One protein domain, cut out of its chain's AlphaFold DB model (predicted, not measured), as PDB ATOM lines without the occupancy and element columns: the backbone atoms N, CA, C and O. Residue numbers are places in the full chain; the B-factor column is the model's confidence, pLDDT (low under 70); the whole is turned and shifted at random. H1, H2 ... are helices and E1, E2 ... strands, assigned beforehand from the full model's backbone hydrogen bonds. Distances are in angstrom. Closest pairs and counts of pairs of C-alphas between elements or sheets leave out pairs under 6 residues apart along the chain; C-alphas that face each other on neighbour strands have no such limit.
ATOM      1  N   ASN A  60     184.947 208.857 184.273       94.25
ATOM      2  CA  ASN A  60     185.775 209.860 184.949       94.25
ATOM      3  C   ASN A  60     187.161 210.053 184.303       94.25
ATOM      4  O   ASN A  60     188.063 210.604 184.935       94.25
ATOM      5  N   ALA A  61     187.388 209.546 183.090       94.50
ATOM      6  CA  ALA A  61     188.651 209.742 182.393       94.50
ATOM      7  C   ALA A  61     188.908 211.237 182.129       94.50
ATOM      8  O   ALA A  61     188.044 211.954 181.631       94.50
ATOM      9  N   ASN A  62     190.129 211.698 182.420       93.06
ATOM     10  CA  ASN A  62     190.526 213.100 182.210       93.06
ATOM     11  C   ASN A  62     190.526 213.520 180.734       93.06
ATOM     12  O   ASN A  62     190.472 214.705 180.421       93.06
ATOM     13  N   GLU A  63     190.672 212.551 179.838       94.94
ATOM     14  CA  GLU A  63     190.720 212.762 178.399       94.94
ATOM     15  C   GLU A  63     189.599 211.945 177.753       94.94
ATOM     16  O   GLU A  63     189.290 210.866 178.262       94.94
ATOM     17  N   PRO A  64     189.026 212.407 176.632       97.69
ATOM     18  CA  PRO A  64     188.034 211.641 175.891       97.69
ATOM     19  C   PRO A  64     188.621 210.344 175.313       97.69
ATOM     20  O   PRO A  64     189.786 210.315 174.889       97.69
ATOM     21  N   TRP A  65     187.796 209.297 175.207       98.25
ATOM     22  CA  TRP A  65     188.167 208.018 174.584       98.25
ATOM     23  C   TRP A  65     187.160 207.541 173.549       98.25
ATOM     24  O   TRP A  65     185.965 207.544 173.805       98.25
ATOM     25  N   LEU A  66     187.649 207.046 172.417       98.00
ATOM     26  CA  LEU A  66     186.882 206.215 171.496       98.00
ATOM     27  C   LEU A  66     187.333 204.772 171.675       98.00
ATOM     28  O   LEU A  66     188.498 204.447 171.441       98.00
ATOM     29  N   VAL A  67     186.416 203.919 172.105       96.50
ATOM     30  CA  VAL A  67     186.678 202.516 172.396       96.50
ATOM     31  C   VAL A  67     185.947 201.646 171.388       96.50
ATOM     32  O   VAL A  67     184.728 201.716 171.265       96.50
ATOM     33  N   LEU A  68     186.704 200.811 170.682       94.25
ATOM     34  CA  LEU A  68     186.154 199.711 169.903       94.25
ATOM     35  C   LEU A  68     185.978 198.482 170.793       94.25
ATOM     36  O   LEU A  68     186.950 198.015 171.372       94.25
ATOM     37  N   PHE A  69     184.797 197.886 170.794       93.12
ATOM     38  CA  PHE A  69     184.578 196.513 171.233       93.12
ATOM     39  C   PHE A  69     184.479 195.621 170.000       93.12
ATOM     40  O   PHE A  69     183.777 195.962 169.046       93.12
ATOM     41  N   TYR A  70     185.217 194.513 169.995       90.75
ATOM     42  CA  TYR A  70     185.228 193.582 168.872       90.75
ATOM     43  C   TYR A  70     185.406 192.133 169.312       90.75
ATOM     44  O   TYR A  70     186.000 191.854 170.353       90.75
ATOM     45  N   THR A  71     184.940 191.219 168.466       89.12
ATOM     46  CA  THR A  71     185.223 189.781 168.525       89.12
ATOM     47  C   THR A  71     186.104 189.374 167.330       89.12
ATOM     48  O   THR A  71     185.842 189.790 166.195       89.12
ATOM     49  N   GLN A  72     187.184 188.622 167.570       83.25
ATOM     50  CA  GLN A  72     188.094 188.072 166.557       83.25
ATOM     51  C   GLN A  72     187.455 186.936 165.751       83.25
ATOM     52  O   GLN A  72     187.556 186.932 164.524       83.25
ATOM     53  N   ASP A  73     186.773 186.002 166.411       76.94
ATOM     54  CA  ASP A  73     186.271 184.765 165.803       76.94
ATOM     55  C   ASP A  73     185.137 185.032 164.804       76.94
ATOM     56  O   ASP A  73     184.965 184.314 163.816       76.94
ATOM     57  N   GLN A  74     184.364 186.096 165.033       62.84
ATOM     58  CA  GLN A  74     183.172 186.418 164.243       62.84
ATOM     59  C   GLN A  74     183.441 187.387 163.090       62.84
ATOM     60  O   GLN A  74     182.569 187.589 162.247       62.84
ATOM     61  N   PHE A  82     190.152 196.611 159.061       82.81
ATOM     62  CA  PHE A  82     189.566 197.329 160.183       82.81
ATOM     63  C   PHE A  82     190.621 197.894 161.145       82.81
ATOM     64  O   PHE A  82     190.530 199.047 161.566       82.81
ATOM     65  N   ASP A  83     191.666 197.112 161.428       87.44
ATOM     66  CA  ASP A  83     192.813 197.523 162.238       87.44
ATOM     67  C   ASP A  83     193.470 198.774 161.646       87.44
ATOM     68  O   ASP A  83     193.667 199.766 162.343       87.44
ATOM     69  N   VAL A  84     193.725 198.781 160.336       90.44
ATOM     70  CA  VAL A  84     194.346 199.912 159.645       90.44
ATOM     71  C   VAL A  84     193.469 201.162 159.716       90.44
ATOM     72  O   VAL A  84     194.006 202.257 159.898       90.44
ATOM     73  N   GLN A  85     192.146 201.033 159.577       92.94
ATOM     74  CA  GLN A  85     191.255 202.194 159.639       92.94
ATOM     75  C   GLN A  85     191.183 202.781 161.052       92.94
ATOM     76  O   GLN A  85     191.334 203.993 161.208       92.94
ATOM     77  N   LEU A  86     191.072 201.946 162.090       94.56
ATOM     78  CA  LEU A  86     191.059 202.439 163.469       94.56
ATOM     79  C   LEU A  86     192.394 203.088 163.862       94.56
ATOM     80  O   LEU A  86     192.415 204.110 164.545       94.56
ATOM     81  N   GLN A  87     193.515 202.556 163.372       95.06
ATOM     82  CA  GLN A  87     194.836 203.158 163.568       95.06
ATOM     83  C   GLN A  87     194.944 204.530 162.896       95.06
ATOM     84  O   GLN A  87     195.512 205.457 163.472       95.06
ATOM     85  N   LYS A  88     194.365 204.700 161.698       95.50
ATOM     86  CA  LYS A  88     194.285 206.015 161.044       95.50
ATOM     87  C   LYS A  88     193.431 206.990 161.851       95.50
ATOM     88  O   LYS A  88     193.882 208.110 162.067       95.50
ATOM     89  N   ILE A  89     192.269 206.555 162.346       96.81
ATOM     90  CA  ILE A  89     191.418 207.359 163.239       96.81
ATOM     91  C   ILE A  89     192.221 207.801 164.474       96.81
ATOM     92  O   ILE A  89     192.243 208.985 164.808       96.81
ATOM     93  N   ALA A  90     192.960 206.885 165.108       96.75
ATOM     94  CA  ALA A  90     193.821 207.199 166.248       96.75
ATOM     95  C   ALA A  90     194.853 208.295 165.921       96.75
ATOM     96  O   ALA A  90     194.970 209.278 166.658       96.75
ATOM     97  N   MET A  91     195.545 208.172 164.786       95.50
ATOM     98  CA  MET A  91     196.537 209.151 164.318       95.50
ATOM     99  C   MET A  91     195.929 210.515 163.986       95.50
ATOM    100  O   MET A  91     196.527 211.559 164.280       95.50
ATOM    101  N   ASP A  92     194.736 210.514 163.406       96.12
ATOM    102  CA  ASP A  92     193.985 211.715 163.066       96.12
ATOM    103  C   ASP A  92     193.639 212.524 164.321       96.12
ATOM    104  O   ASP A  92     193.912 213.729 164.381       96.12
ATOM    105  N   PHE A  93     193.213 211.846 165.389       96.94
ATOM    106  CA  PHE A  93     193.008 212.456 166.706       96.94
ATOM    107  C   PHE A  93     194.299 212.720 167.496       96.94
ATOM    108  O   PHE A  93     194.276 213.430 168.502       96.94
ATOM    109  N   GLY A  94     195.449 212.271 166.995       94.88
ATOM    110  CA  GLY A  94     196.770 212.614 167.523       94.88
ATOM    111  C   GLY A  94     197.391 211.582 168.444       94.88
ATOM    112  O   GLY A  94     198.402 211.880 169.075       94.88
ATOM    113  N   THR A  95     196.829 210.381 168.491       94.12
ATOM    114  CA  THR A  95     197.445 209.234 169.149       94.12
ATOM    115  C   THR A  95     198.369 208.534 168.153       94.12
ATOM    116  O   THR A  95     197.965 208.218 167.040       94.12
ATOM    117  N   PHE A  96     199.628 208.309 168.523       92.94
ATOM    118  CA  PHE A  96     200.631 207.710 167.641       92.94
ATOM    119  C   PHE A  96     201.365 206.576 168.341       92.94
ATOM    120  O   PHE A  96     201.602 206.632 169.549       92.94
ATOM    121  N   ALA A  97     201.799 205.593 167.556       91.56
ATOM    122  CA  ALA A  97     202.668 204.537 168.044       91.56
ATOM    123  C   ALA A  97     204.060 205.081 168.400       91.56
ATOM    124  O   ALA A  97     204.517 206.105 167.882       91.56
ATOM    125  N   ALA A  98     204.785 204.358 169.252       88.31
ATOM    126  CA  ALA A  98     206.170 204.702 169.576       88.31
ATOM    127  C   ALA A  98     207.142 204.380 168.424       88.31
ATOM    128  O   ALA A  98     208.197 205.002 168.310       88.31
ATOM    129  N   LYS A  99     206.818 203.372 167.609       88.00
ATOM    130  CA  LYS A  99     207.627 202.809 166.523       88.00
ATOM    131  C   LYS A  99     206.722 202.317 165.381       88.00
ATOM    132  O   LYS A  99     205.501 202.346 165.476       88.00
ATOM    133  N   GLY A 100     207.329 201.898 164.273       89.44
ATOM    134  CA  GLY A 100     206.613 201.246 163.174       89.44
ATOM    135  C   GLY A 100     205.876 202.191 162.219       89.44
ATOM    136  O   GLY A 100     206.234 203.362 162.051       89.44
ATOM    137  N   LYS A 101     204.874 201.639 161.520       87.00
ATOM    138  CA  LYS A 101     204.131 202.321 160.443       87.00
ATOM    139  C   LYS A 101     203.193 203.421 160.952       87.00
ATOM    140  O   LYS A 101     202.964 204.384 160.229       87.00
ATOM    141  N   PHE A 102     202.737 203.306 162.198       89.75
ATOM    142  CA  PHE A 102     201.836 204.261 162.850       89.75
ATOM    143  C   PHE A 102     202.556 205.231 163.801       89.75
ATOM    144  O   PHE A 102     201.916 205.994 164.527       89.75
ATOM    145  N   ALA A 103     203.895 205.225 163.809       90.06
ATOM    146  CA  ALA A 103     204.662 206.230 164.529       90.06
ATOM    147  C   ALA A 103     204.535 207.597 163.859       90.06
ATOM    148  O   ALA A 103     204.503 207.714 162.630       90.06
ATOM    149  N   ALA A 104     204.526 208.650 164.671       87.44
ATOM    150  CA  ALA A 104     204.510 210.007 164.159       87.44
ATOM    151  C   ALA A 104     205.804 210.289 163.372       87.44
ATOM    152  O   ALA A 104     206.909 210.144 163.894       87.44
ATOM    153  N   LYS A 105     205.680 210.711 162.109       84.44
ATOM    154  CA  LYS A 105     206.818 211.070 161.246       84.44
ATOM    155  C   LYS A 105     206.673 212.495 160.721       84.44
ATOM    156  O   LYS A 105     205.570 212.972 160.451       84.44
ATOM    157  N   GLY A 106     207.800 213.189 160.562       86.44
ATOM    158  CA  GLY A 106     207.842 214.532 159.980       86.44
ATOM    159  C   GLY A 106     206.918 215.527 160.693       86.44
ATOM    160  O   GLY A 106     206.995 215.708 161.907       86.44
ATOM    161  N   LYS A 107     206.027 216.186 159.940       77.75
ATOM    162  CA  LYS A 107     205.094 217.191 160.484       77.75
ATOM    163  C   LYS A 107     204.077 216.609 161.475       77.75
ATOM    164  O   LYS A 107     203.619 217.357 162.334       77.75
ATOM    165  N   ALA A 108     203.760 215.315 161.388       77.69
ATOM    166  CA  ALA A 108     202.838 214.651 162.310       77.69
ATOM    167  C   ALA A 108     203.445 214.446 163.709       77.69
ATOM    168  O   ALA A 108     202.706 214.377 164.683       77.69
ATOM    169  N   ALA A 109     204.781 214.405 163.820       78.88
ATOM    170  CA  ALA A 109     205.485 214.285 165.101       78.88
ATOM    171  C   ALA A 109     205.511 215.586 165.910       78.88
ATOM    172  O   ALA A 109     205.838 215.574 167.094       78.88
ATOM    173  N   LYS A 110     205.194 216.723 165.282       86.38
ATOM    174  CA  LYS A 110     205.166 218.002 165.986       86.38
ATOM    175  C   LYS A 110     203.889 218.082 166.826       86.38
ATOM    176  O   LYS A 110     202.813 217.872 166.263       86.38
ATOM    177  N   PRO A 111     203.978 218.445 168.117       89.25
ATOM    178  CA  PRO A 111     202.800 218.723 168.927       89.25
ATOM    179  C   PRO A 111     201.906 219.751 168.224       89.25
ATOM    180  O   PRO A 111     202.377 220.794 167.760       89.25
ATOM    181  N   GLN A 112     200.615 219.447 168.105       94.62
ATOM    182  CA  GLN A 112     199.631 220.328 167.480       94.62
ATOM    183  C   GLN A 112     198.545 220.653 168.489       94.62
ATOM    184  O   GLN A 112     198.001 219.747 169.110       94.62
ATOM    185  N   LYS A 113     198.208 221.941 168.609       96.88
ATOM    186  CA  LYS A 113     197.082 222.379 169.438       96.88
ATOM    187  C   LYS A 113     195.790 221.706 168.970       96.88
ATOM    188  O   LYS A 113     195.558 221.659 167.758       96.88
ATOM    189  N   HIS A 114     194.930 221.292 169.900       97.44
ATOM    190  CA  HIS A 114     193.624 220.679 169.616       97.44
ATOM    191  C   HIS A 114     192.834 221.452 168.562       97.44
ATOM    192  O   HIS A 114     192.406 220.866 167.574       97.44
ATOM    193  N   ARG A 115     192.749 222.787 168.687       97.50
ATOM    194  CA  ARG A 115     192.071 223.649 167.701       97.50
ATOM    195  C   ARG A 115     192.568 223.408 166.279       97.50
ATOM    196  O   ARG A 115     191.776 223.223 165.367       97.50
ATOM    197  N   LYS A 116     193.891 223.415 166.098       97.25
ATOM    198  CA  LYS A 116     194.517 223.249 164.784       97.25
ATOM    199  C   LYS A 116     194.265 221.850 164.230       97.25
ATOM    200  O   LYS A 116     194.029 221.718 163.035       97.25
ATOM    201  N   ARG A 117     194.307 220.831 165.093       97.25
ATOM    202  CA  ARG A 117     194.033 219.446 164.711       97.25
ATOM    203  C   ARG A 117     192.584 219.269 164.263       97.25
ATOM    204  O   ARG A 117     192.369 218.748 163.181       97.25
ATOM    205  N   ILE A 118     191.616 219.773 165.028       97.94
ATOM    206  CA  ILE A 118     190.192 219.688 164.673       97.94
ATOM    207  C   ILE A 118     189.903 220.454 163.372       97.94
ATOM    208  O   ILE A 118     189.234 219.923 162.492       97.94
ATOM    209  N   THR A 119     190.461 221.658 163.188       97.88
ATOM    210  CA  THR A 119     190.332 222.390 161.914       97.88
ATOM    211  C   THR A 119     190.929 221.611 160.740       97.88
ATOM    212  O   THR A 119     190.315 221.557 159.682       97.88
ATOM    213  N   TRP A 120     192.091 220.978 160.927       96.81
ATOM    214  CA  TRP A 120     192.697 220.139 159.894       96.81
ATOM    215  C   TRP A 120     191.845 218.905 159.567       96.81
ATOM    216  O   TRP A 120     191.729 218.559 158.399       96.81
ATOM    217  N   LEU A 121     191.218 218.267 160.563       97.25
ATOM    218  CA  LEU A 121     190.286 217.156 160.330       97.25
ATOM    219  C   LEU A 121     189.073 217.608 159.515       97.25
ATOM    220  O   LEU A 121     188.700 216.931 158.562       97.25
ATOM    221  N   ALA A 122     188.516 218.770 159.847       97.25
ATOM    222  CA  ALA A 122     187.382 219.338 159.128       97.25
ATOM    223  C   ALA A 122     187.717 219.694 157.675       97.25
ATOM    224  O   ALA A 122     186.874 219.547 156.799       97.25
ATOM    225  N   GLU A 123     188.949 220.129 157.404       97.38
ATOM    226  CA  GLU A 123     189.456 220.321 156.039       97.38
ATOM    227  C   GLU A 123     189.701 218.988 155.324       97.38
ATOM    228  O   GLU A 123     189.329 218.835 154.167       97.38
ATOM    229  N   LYS A 124     190.313 218.015 156.006       96.38
ATOM    230  CA  LYS A 124     190.646 216.697 155.446       96.38
ATOM    231  C   LYS A 124     189.407 215.921 154.995       96.38
ATOM    232  O   LYS A 124     189.491 215.178 154.021       96.38
ATOM    233  N   TYR A 125     188.304 216.066 155.721       96.56
ATOM    234  CA  TYR A 125     187.058 215.322 155.521       96.56
ATOM    235  C   TYR A 125     185.882 216.205 155.094       96.56
ATOM    236  O   TYR A 125     184.737 215.778 155.185       96.56
ATOM    237  N   ASP A 126     186.171 217.427 154.648       96.00
ATOM    238  CA  ASP A 126     185.212 218.340 154.020       96.00
ATOM    239  C   ASP A 126     183.950 218.667 154.847       96.00
ATOM    240  O   ASP A 126     182.845 218.782 154.332       96.00
ATOM    241  N   PHE A 127     184.113 218.859 156.161       95.44
ATOM    242  CA  PHE A 127     183.044 219.325 157.065       95.44
ATOM    243  C   PHE A 127     183.382 220.656 157.754       95.44
ATOM    244  O   PHE A 127     182.797 221.034 158.770       95.44
ATOM    245  N   LYS A 128     184.340 221.417 157.207       96.19
ATOM    246  CA  LYS A 128     184.738 222.742 157.719       96.19
ATOM    247  C   LYS A 128     183.574 223.734 157.914       96.19
ATOM    248  O   LYS A 128     183.629 224.455 158.913       96.19
ATOM    249  N   PRO A 129     182.547 223.803 157.039       96.38
ATOM    250  CA  PRO A 129     181.406 224.708 157.229       96.38
ATOM    251  C   PRO A 129     180.599 224.443 158.510       96.38
ATOM    252  O   PRO A 129     180.011 225.370 159.070       96.38
ATOM    253  N   ASP A 130     180.627 223.205 159.005       96.38
ATOM    254  CA  ASP A 130     179.841 222.767 160.163       96.38
ATOM    255  C   ASP A 130     180.601 222.904 161.485       96.38
ATOM    256  O   ASP A 130     180.064 222.614 162.555       96.38
ATOM    257  N   LEU A 131     181.860 223.342 161.431       96.88
ATOM    258  CA  LEU A 131     182.741 223.356 162.584       96.88
ATOM    259  C   LEU A 131     182.356 224.453 163.593       96.88
ATOM    260  O   LEU A 131     182.377 225.649 163.295       96.88
ATOM    261  N   THR A 132     182.097 224.052 164.835       97.00
ATOM    262  CA  THR A 132     181.741 224.916 165.966       97.00
ATOM    263  C   THR A 132     182.809 224.859 167.046       97.00
ATOM    264  O   THR A 132     182.706 224.138 168.032       97.00
ATOM    265  N   LEU A 133     183.866 225.659 166.887       96.56
ATOM    266  CA  LEU A 133     184.908 225.753 167.910       96.56
ATOM    267  C   LEU A 133     184.622 226.881 168.910       96.56
ATOM    268  O   LEU A 133     184.268 227.990 168.497       96.56
ATOM    269  N   PRO A 134     184.883 226.679 170.216       95.38
ATOM    270  CA  PRO A 134     184.796 227.755 171.198       95.38
ATOM    271  C   PRO A 134     185.770 228.888 170.841       95.38
ATOM    272  O   PRO A 134     186.840 228.650 170.278       95.38
ATOM    273  N   LYS A 135     185.441 230.140 171.191       94.38
ATOM    274  CA  LYS A 135     186.297 231.311 170.890       94.38
ATOM    275  C   LYS A 135     187.658 231.261 171.601       94.38
ATOM    276  O   LYS A 135     188.652 231.740 171.063       94.38
ATOM    277  N   LYS A 136     187.703 230.691 172.808       94.25
ATOM    278  CA  LYS A 136     188.904 230.528 173.647       94.25
ATOM    279  C   LYS A 136     189.135 229.041 173.954       94.25
ATOM    280  O   LYS A 136     188.239 228.231 173.745       94.25
ATOM    281  N   GLY A 137     190.330 228.684 174.424       93.88
ATOM    282  CA  GLY A 137     190.694 227.300 174.766       93.88
ATOM    283  C   GLY A 137     191.190 226.464 173.579       93.88
ATOM    284  O   GLY A 137     191.544 227.012 172.527       93.88
ATOM    285  N   LEU A 138     191.222 225.136 173.766       95.50
ATOM    286  CA  LEU A 138     191.775 224.143 172.825       95.50
ATOM    287  C   LEU A 138     193.265 224.367 172.502       95.50
ATOM    288  O   LEU A 138     193.715 224.201 171.364       95.50
ATOM    289  N   SER A 139     194.016 224.815 173.511       96.12
ATOM    290  CA  SER A 139     195.458 225.065 173.434       96.12
ATOM    291  C   SER A 139     196.317 223.863 173.811       96.12
ATOM    292  O   SER A 139     197.524 223.927 173.579       96.12
ATOM    293  N   ASP A 140     195.721 222.813 174.382       95.62
ATOM    294  CA  ASP A 140     196.418 221.569 174.701       95.62
ATOM    295  C   ASP A 140     196.959 220.924 173.413       95.62
ATOM    296  O   ASP A 140     196.390 221.077 172.330       95.62
ATOM    297  N   THR A 141     198.110 220.273 173.530       95.56
ATOM    298  CA  THR A 141     198.824 219.587 172.454       95.56
ATOM    299  C   THR A 141     198.804 218.065 172.578       95.56
ATOM    300  O   THR A 141     199.405 217.385 171.743       95.56
ATOM    301  N   SER A 142     198.162 217.535 173.621       94.56
ATOM    302  CA  SER A 142     197.809 216.124 173.767       94.56
ATOM    303  C   SER A 142     196.897 215.661 172.617       94.56
ATOM    304  O   SER A 142     196.409 216.488 171.834       94.56
ATOM    305  N   PRO A 143     196.667 214.349 172.451       95.75
ATOM    306  CA  PRO A 143     195.627 213.869 171.547       95.75
ATOM    307  C   PRO A 143     194.276 214.519 171.884       95.75
ATOM    308  O   PRO A 143     193.958 214.719 173.051       95.75
ATOM    309  N   VAL A 144     193.479 214.845 170.866       97.06
ATOM    310  CA  VAL A 144     192.104 215.357 171.059       97.06
ATOM    311  C   VAL A 144     191.219 214.279 171.695       97.06
ATOM    312  O   VAL A 144     190.303 214.581 172.453       97.06
ATOM    313  N   LEU A 145     191.519 213.025 171.368       96.44
ATOM    314  CA  LEU A 145     190.805 211.822 171.760       96.44
ATOM    315  C   LEU A 145     191.813 210.670 171.742       96.44
ATOM    316  O   LEU A 145     192.599 210.544 170.794       96.44
ATOM    317  N   LYS A 146     191.796 209.829 172.773       97.50
ATOM    318  CA  LYS A 146     192.519 208.554 172.750       97.50
ATOM    319  C   LYS A 146     191.664 207.490 172.086       97.50
ATOM    320  O   LYS A 146     190.448 207.487 172.233       97.50
ATOM    321  N   VAL A 147     192.301 206.567 171.375       97.19
ATOM    322  CA  VAL A 147     191.598 205.452 170.735       97.19
ATOM    323  C   VAL A 147     192.073 204.152 171.353       97.19
ATOM    324  O   VAL A 147     193.275 203.880 171.397       97.19
ATOM    325  N   GLY A 148     191.125 203.369 171.854       95.44
ATOM    326  CA  GLY A 148     191.376 202.076 172.466       95.44
ATOM    327  C   GLY A 148     190.534 200.970 171.849       95.44
ATOM    328  O   GLY A 148     189.581 201.230 171.113       95.44
ATOM    329  N   ALA A 149     190.895 199.727 172.144       93.81
ATOM    330  CA  ALA A 149     190.162 198.567 171.657       93.81
ATOM    331  C   ALA A 149     190.116 197.439 172.693       93.81
ATOM    332  O   ALA A 149     191.137 197.083 173.280       93.81
ATOM    333  N   VAL A 150     188.932 196.860 172.870       92.44
ATOM    334  CA  VAL A 150     188.597 195.759 173.771       92.44
ATOM    335  C   VAL A 150     188.262 194.526 172.935       92.44
ATOM    336  O   VAL A 150     187.359 194.566 172.102       92.44
ATOM    337  N   CYS A 151     188.987 193.432 173.163       91.12
ATOM    338  CA  CYS A 151     188.707 192.141 172.536       91.12
ATOM    339  C   CYS A 151     187.783 191.305 173.432       91.12
ATOM    340  O   CYS A 151     188.169 190.966 174.552       91.12
ATOM    341  N   CYS A 152     186.592 190.967 172.942       91.50
ATOM    342  CA  CYS A 152     185.524 190.346 173.730       91.50
ATOM    343  C   CYS A 152     185.443 188.821 173.651       91.50
ATOM    344  O   CYS A 152     184.691 188.214 174.404       91.50
ATOM    345  N   ASP A 153     186.241 188.198 172.792       89.50
ATOM    346  CA  ASP A 153     186.391 186.744 172.664       89.50
ATOM    347  C   ASP A 153     187.860 186.294 172.757       89.50
ATOM    348  O   ASP A 153     188.182 185.120 172.583       89.50
ATOM    349  N   CYS A 154     188.769 187.212 173.093       86.94
ATOM    350  CA  CYS A 154     190.133 186.852 173.448       86.94
ATOM    351  C   CYS A 154     190.154 186.021 174.740       86.94
ATOM    352  O   CYS A 154     189.249 186.089 175.569       86.94
ATOM    353  N   ARG A 155     191.260 185.299 174.967       82.12
ATOM    354  CA  ARG A 155     191.452 184.404 176.127       82.12
ATOM    355  C   ARG A 155     191.059 185.021 177.479       82.12
ATOM    356  O   ARG A 155     190.616 184.297 178.365       82.12
ATOM    357  N   LEU A 156     191.265 186.327 177.639       82.00
ATOM    358  CA  LEU A 156     190.836 187.110 178.798       82.00
ATOM    359  C   LEU A 156     189.903 188.229 178.317       82.00
ATOM    360  O   LEU A 156     190.356 189.346 178.066       82.00
ATOM    361  N   ALA A 157     188.625 187.898 178.140       82.88
ATOM    362  CA  ALA A 157     187.589 188.857 177.780       82.88
ATOM    363  C   ALA A 157     187.255 189.760 178.987       82.88
ATOM    364  O   ALA A 157     186.941 189.234 180.061       82.88
ATOM    365  N   PRO A 158     187.321 191.096 178.842       84.88
ATOM    366  CA  PRO A 158     186.957 192.023 179.912       84.88
ATOM    367  C   PRO A 158     185.475 191.935 180.290       84.88
ATOM    368  O   PRO A 158     184.615 191.706 179.436       84.88
ATOM    369  N   HIS A 173     183.146 210.575 177.056       97.50
ATOM    370  CA  HIS A 173     183.357 212.016 177.076       97.50
ATOM    371  C   HIS A 173     182.382 212.676 178.059       97.50
ATOM    372  O   HIS A 173     181.237 212.242 178.182       97.50
ATOM    373  N   ASP A 174     182.844 213.700 178.782       95.44
ATOM    374  CA  ASP A 174     182.041 214.511 179.707       95.44
ATOM    375  C   ASP A 174     181.195 213.697 180.702       95.44
ATOM    376  O   ASP A 174     180.010 213.956 180.926       95.44
ATOM    377  N   GLY A 175     181.810 212.678 181.314       96.31
ATOM    378  CA  GLY A 175     181.156 211.854 182.334       96.31
ATOM    379  C   GLY A 175     180.160 210.832 181.784       96.31
ATOM    380  O   GLY A 175     179.456 210.197 182.569       96.31
ATOM    381  N   LYS A 176     180.079 210.657 180.460       97.06
ATOM    382  CA  LYS A 176     179.129 209.757 179.799       97.06
ATOM    383  C   LYS A 176     179.836 208.784 178.869       97.06
ATOM    384  O   LYS A 176     180.914 209.068 178.353       97.06
ATOM    385  N   GLU A 177     179.184 207.653 178.648       96.50
ATOM    386  CA  GLU A 177     179.540 206.666 177.636       96.50
ATOM    387  C   GLU A 177     178.384 206.595 176.632       96.50
ATOM    388  O   GLU A 177     177.239 206.363 177.021       96.50
ATOM    389  N   VAL A 178     178.668 206.867 175.359       97.00
ATOM    390  CA  VAL A 178     177.673 206.989 174.286       97.00
ATOM    391  C   VAL A 178     178.078 206.086 173.128       97.00
ATOM    392  O   VAL A 178     179.236 206.088 172.714       97.00
ATOM    393  N   THR A 179     177.135 205.317 172.589       96.38
ATOM    394  CA  THR A 179     177.371 204.512 171.385       96.38
ATOM    395  C   THR A 179     177.501 205.418 170.162       96.38
ATOM    396  O   THR A 179     176.688 206.315 169.956       96.38
ATOM    397  N   VAL A 180     178.523 205.177 169.343       96.19
ATOM    398  CA  VAL A 180     178.705 205.849 168.055       96.19
ATOM    399  C   VAL A 180     178.110 204.952 166.974       96.19
ATOM    400  O   VAL A 180     178.676 203.908 166.661       96.19
ATOM    401  N   GLU A 181     176.986 205.363 166.384       94.19
ATOM    402  CA  GLU A 181     176.267 204.622 165.329       94.19
ATOM    403  C   GLU A 181     176.947 204.728 163.951       94.19
ATOM    404  O   GLU A 181     176.301 204.870 162.915       94.19
ATOM    405  N   GLN A 182     178.278 204.714 163.925       93.50
ATOM    406  CA  GLN A 182     179.063 204.753 162.699       93.50
ATOM    407  C   GLN A 182     179.985 203.550 162.623       93.50
ATOM    408  O   GLN A 182     180.512 203.059 163.619       93.50
ATOM    409  N   ASP A 183     180.202 203.091 161.401       90.19
ATOM    410  CA  ASP A 183     181.155 202.037 161.111       90.19
ATOM    411  C   ASP A 183     182.564 202.631 161.018       90.19
ATOM    412  O   ASP A 183     182.809 203.484 160.167       90.19
ATOM    413  N   ALA A 184     183.522 202.145 161.815       90.44
ATOM    414  CA  ALA A 184     184.895 202.665 161.792       90.44
ATOM    415  C   ALA A 184     185.594 202.516 160.423       90.44
ATOM    416  O   ALA A 184     186.618 203.160 160.175       90.44
ATOM    417  N   ARG A 185     185.066 201.676 159.517       89.31
ATOM    418  CA  ARG A 185     185.517 201.586 158.116       89.31
ATOM    419  C   ARG A 185     185.227 202.878 157.346       89.31
ATOM    420  O   ARG A 185     186.006 203.253 156.468       89.31
ATOM    421  N   LYS A 186     184.151 203.572 157.711       93.25
ATOM    422  CA  LYS A 186     183.735 204.883 157.214       93.25
ATOM    423  C   LYS A 186     184.412 205.978 158.043       93.25
ATOM    424  O   LYS A 186     183.820 206.568 158.947       93.25
ATOM    425  N   ILE A 187     185.717 206.173 157.809       95.06
ATOM    426  CA  ILE A 187     186.536 207.106 158.606       95.06
ATOM    427  C   ILE A 187     185.957 208.531 158.617       95.06
ATOM    428  O   ILE A 187     185.834 209.069 159.718       95.06
ATOM    429  N   PRO A 188     185.634 209.166 157.469       96.50
ATOM    430  CA  PRO A 188     185.106 210.532 157.470       96.50
ATOM    431  C   PRO A 188     183.868 210.686 158.362       96.50
ATOM    432  O   PRO A 188     183.802 211.590 159.193       96.50
ATOM    433  N   GLU A 189     182.928 209.754 158.238       95.81
ATOM    434  CA  GLU A 189     181.658 209.713 158.954       95.81
ATOM    435  C   GLU A 189     181.877 209.459 160.446       95.81
ATOM    436  O   GLU A 189     181.327 210.171 161.283       95.81
ATOM    437  N   THR A 190     182.759 208.517 160.791       96.56
ATOM    438  CA  THR A 190     183.127 208.229 162.185       96.56
ATOM    439  C   THR A 190     183.790 209.436 162.846       96.56
ATOM    440  O   THR A 190     183.434 209.805 163.963       96.56
ATOM    441  N   VAL A 191     184.746 210.084 162.169       97.62
ATOM    442  CA  VAL A 191     185.442 211.269 162.697       97.62
ATOM    443  C   VAL A 191     184.465 212.426 162.896       97.62
ATOM    444  O   VAL A 191     184.510 213.075 163.942       97.62
ATOM    445  N   ARG A 192     183.569 212.671 161.930       96.94
ATOM    446  CA  ARG A 192     182.543 213.716 162.035       96.94
ATOM    447  C   ARG A 192     181.581 213.435 163.188       96.94
ATOM    448  O   ARG A 192     181.414 214.313 164.025       96.94
ATOM    449  N   ALA A 193     181.026 212.225 163.275       97.38
ATOM    450  CA  ALA A 193     180.083 211.840 164.327       97.38
ATOM    451  C   ALA A 193     180.701 211.949 165.727       97.38
ATOM    452  O   ALA A 193     180.080 212.468 166.650       97.38
ATOM    453  N   VAL A 194     181.960 211.534 165.892       97.88
ATOM    454  CA  VAL A 194     182.680 211.712 167.160       97.88
ATOM    455  C   VAL A 194     182.829 213.195 167.505       97.88
ATOM    456  O   VAL A 194     182.555 213.588 168.634       97.88
ATOM    457  N   LEU A 195     183.236 214.038 166.552       97.94
ATOM    458  CA  LEU A 195     183.387 215.477 166.797       97.94
ATOM    459  C   LEU A 195     182.045 216.187 167.040       97.94
ATOM    460  O   LEU A 195     182.016 217.162 167.789       97.94
ATOM    461  N   GLU A 196     180.955 215.705 166.449       97.19
ATOM    462  CA  GLU A 196     179.587 216.155 166.721       97.19
ATOM    463  C   GLU A 196     179.170 215.821 168.157       97.19
ATOM    464  O   GLU A 196     178.758 216.712 168.898       97.19
ATOM    465  N   LEU A 197     179.381 214.575 168.597       97.12
ATOM    466  CA  LEU A 197     179.110 214.148 169.975       97.12
ATOM    467  C   LEU A 197     179.970 214.892 171.011       97.12
ATOM    468  O   LEU A 197     179.563 215.039 172.161       97.12
ATOM    469  N   MET A 198     181.144 215.388 170.611       97.31
ATOM    470  CA  MET A 198     182.001 216.264 171.422       97.31
ATOM    471  C   MET A 198     181.636 217.760 171.320       97.31
ATOM    472  O   MET A 198     182.315 218.606 171.902       97.31
ATOM    473  N   GLY A 199     180.604 218.121 170.551       97.00
ATOM    474  CA  GLY A 199     180.124 219.500 170.396       97.00
ATOM    475  C   GLY A 199     180.995 220.404 169.513       97.00
ATOM    476  O   GLY A 199     180.838 221.628 169.533       97.00
TER     477      GLY A 199
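AT A GLANCE: This is residues 60 to 74, 82 to 158 and 173 to 199 of the 219 residues of the protein "Hypothetical protein" of Alexandrium catenella (UniProt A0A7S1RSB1). A narrow ribbon of two parallel strands, E1 and E2, has helix H1 over one face, and the centres of H1, H3 and H4 make a triangle. E3 lies off toward the E1 side, and the short H2 is far out on a long loop. The printed part has 119 residues, in the order E1 H1 H2 H3 E2 E3 H4; the class is mixed, helices and strands, with under half of the residues in named elements. It is compact, with a radius of gyration of the C-alphas of 14.9 A and spans of 47 by 32 by 28 A.

IN THESE COORDINATES: E1, residues 65 to 70, begins at C-alpha 65 (188.167, 208.018, 174.584) and is 15.8 A long. H1, residues 82 to 93, is 16.8 A long. H2 is residues 106 to 109. H3, residues 114 to 124, is 15.0 A long. E2, residues 146 to 151, is 16.9 A long. E3 is residues 176 to 180. H4, residues 187 to 197, is 15.3 A long and ends at C-alpha 197 (179.110, 214.148, 169.975).

HOW THE PARTS SIT: E1 and E2 are parallel at 20 degrees, with N 66 and O 146 2.8 A apart and N 150 and O 68 2.7 A apart, within hydrogen-bond range. The closest C-alphas of H1 and E2, those of Ala 90 and Val 147, are 5.3 A apart. H1 only just touches H4 with residues 85 to 89 alone, with 3 pairs of C-alphas within 8 A, closest Ile 89 and Ile 187 at 6.7 A. H1 only just touches H3 with residues 92 to 93 alone, also with 3 pairs, closest Asp 92 and Leu 121 at 7.1 A. E1 and E3 are near each other, and E3 pairs with no named strand. H2 touches no helix. In H1, H3 and H4 every O i to N i+4 pair is within hydrogen-bond range; H2 is too short for such a pair.

THE WHOLE: The C-alphas of Lys 135 and Arg 155, the two farthest apart, are 47.5 A apart. Residues 75 to 81 and 159 to 172 are not printed, with gaps of 13.3 A and 20.5 A between the C-alphas across the cuts. The links H1 to H2 and H3 to E2 are long. Residue 74 is under 70 in pLDDT.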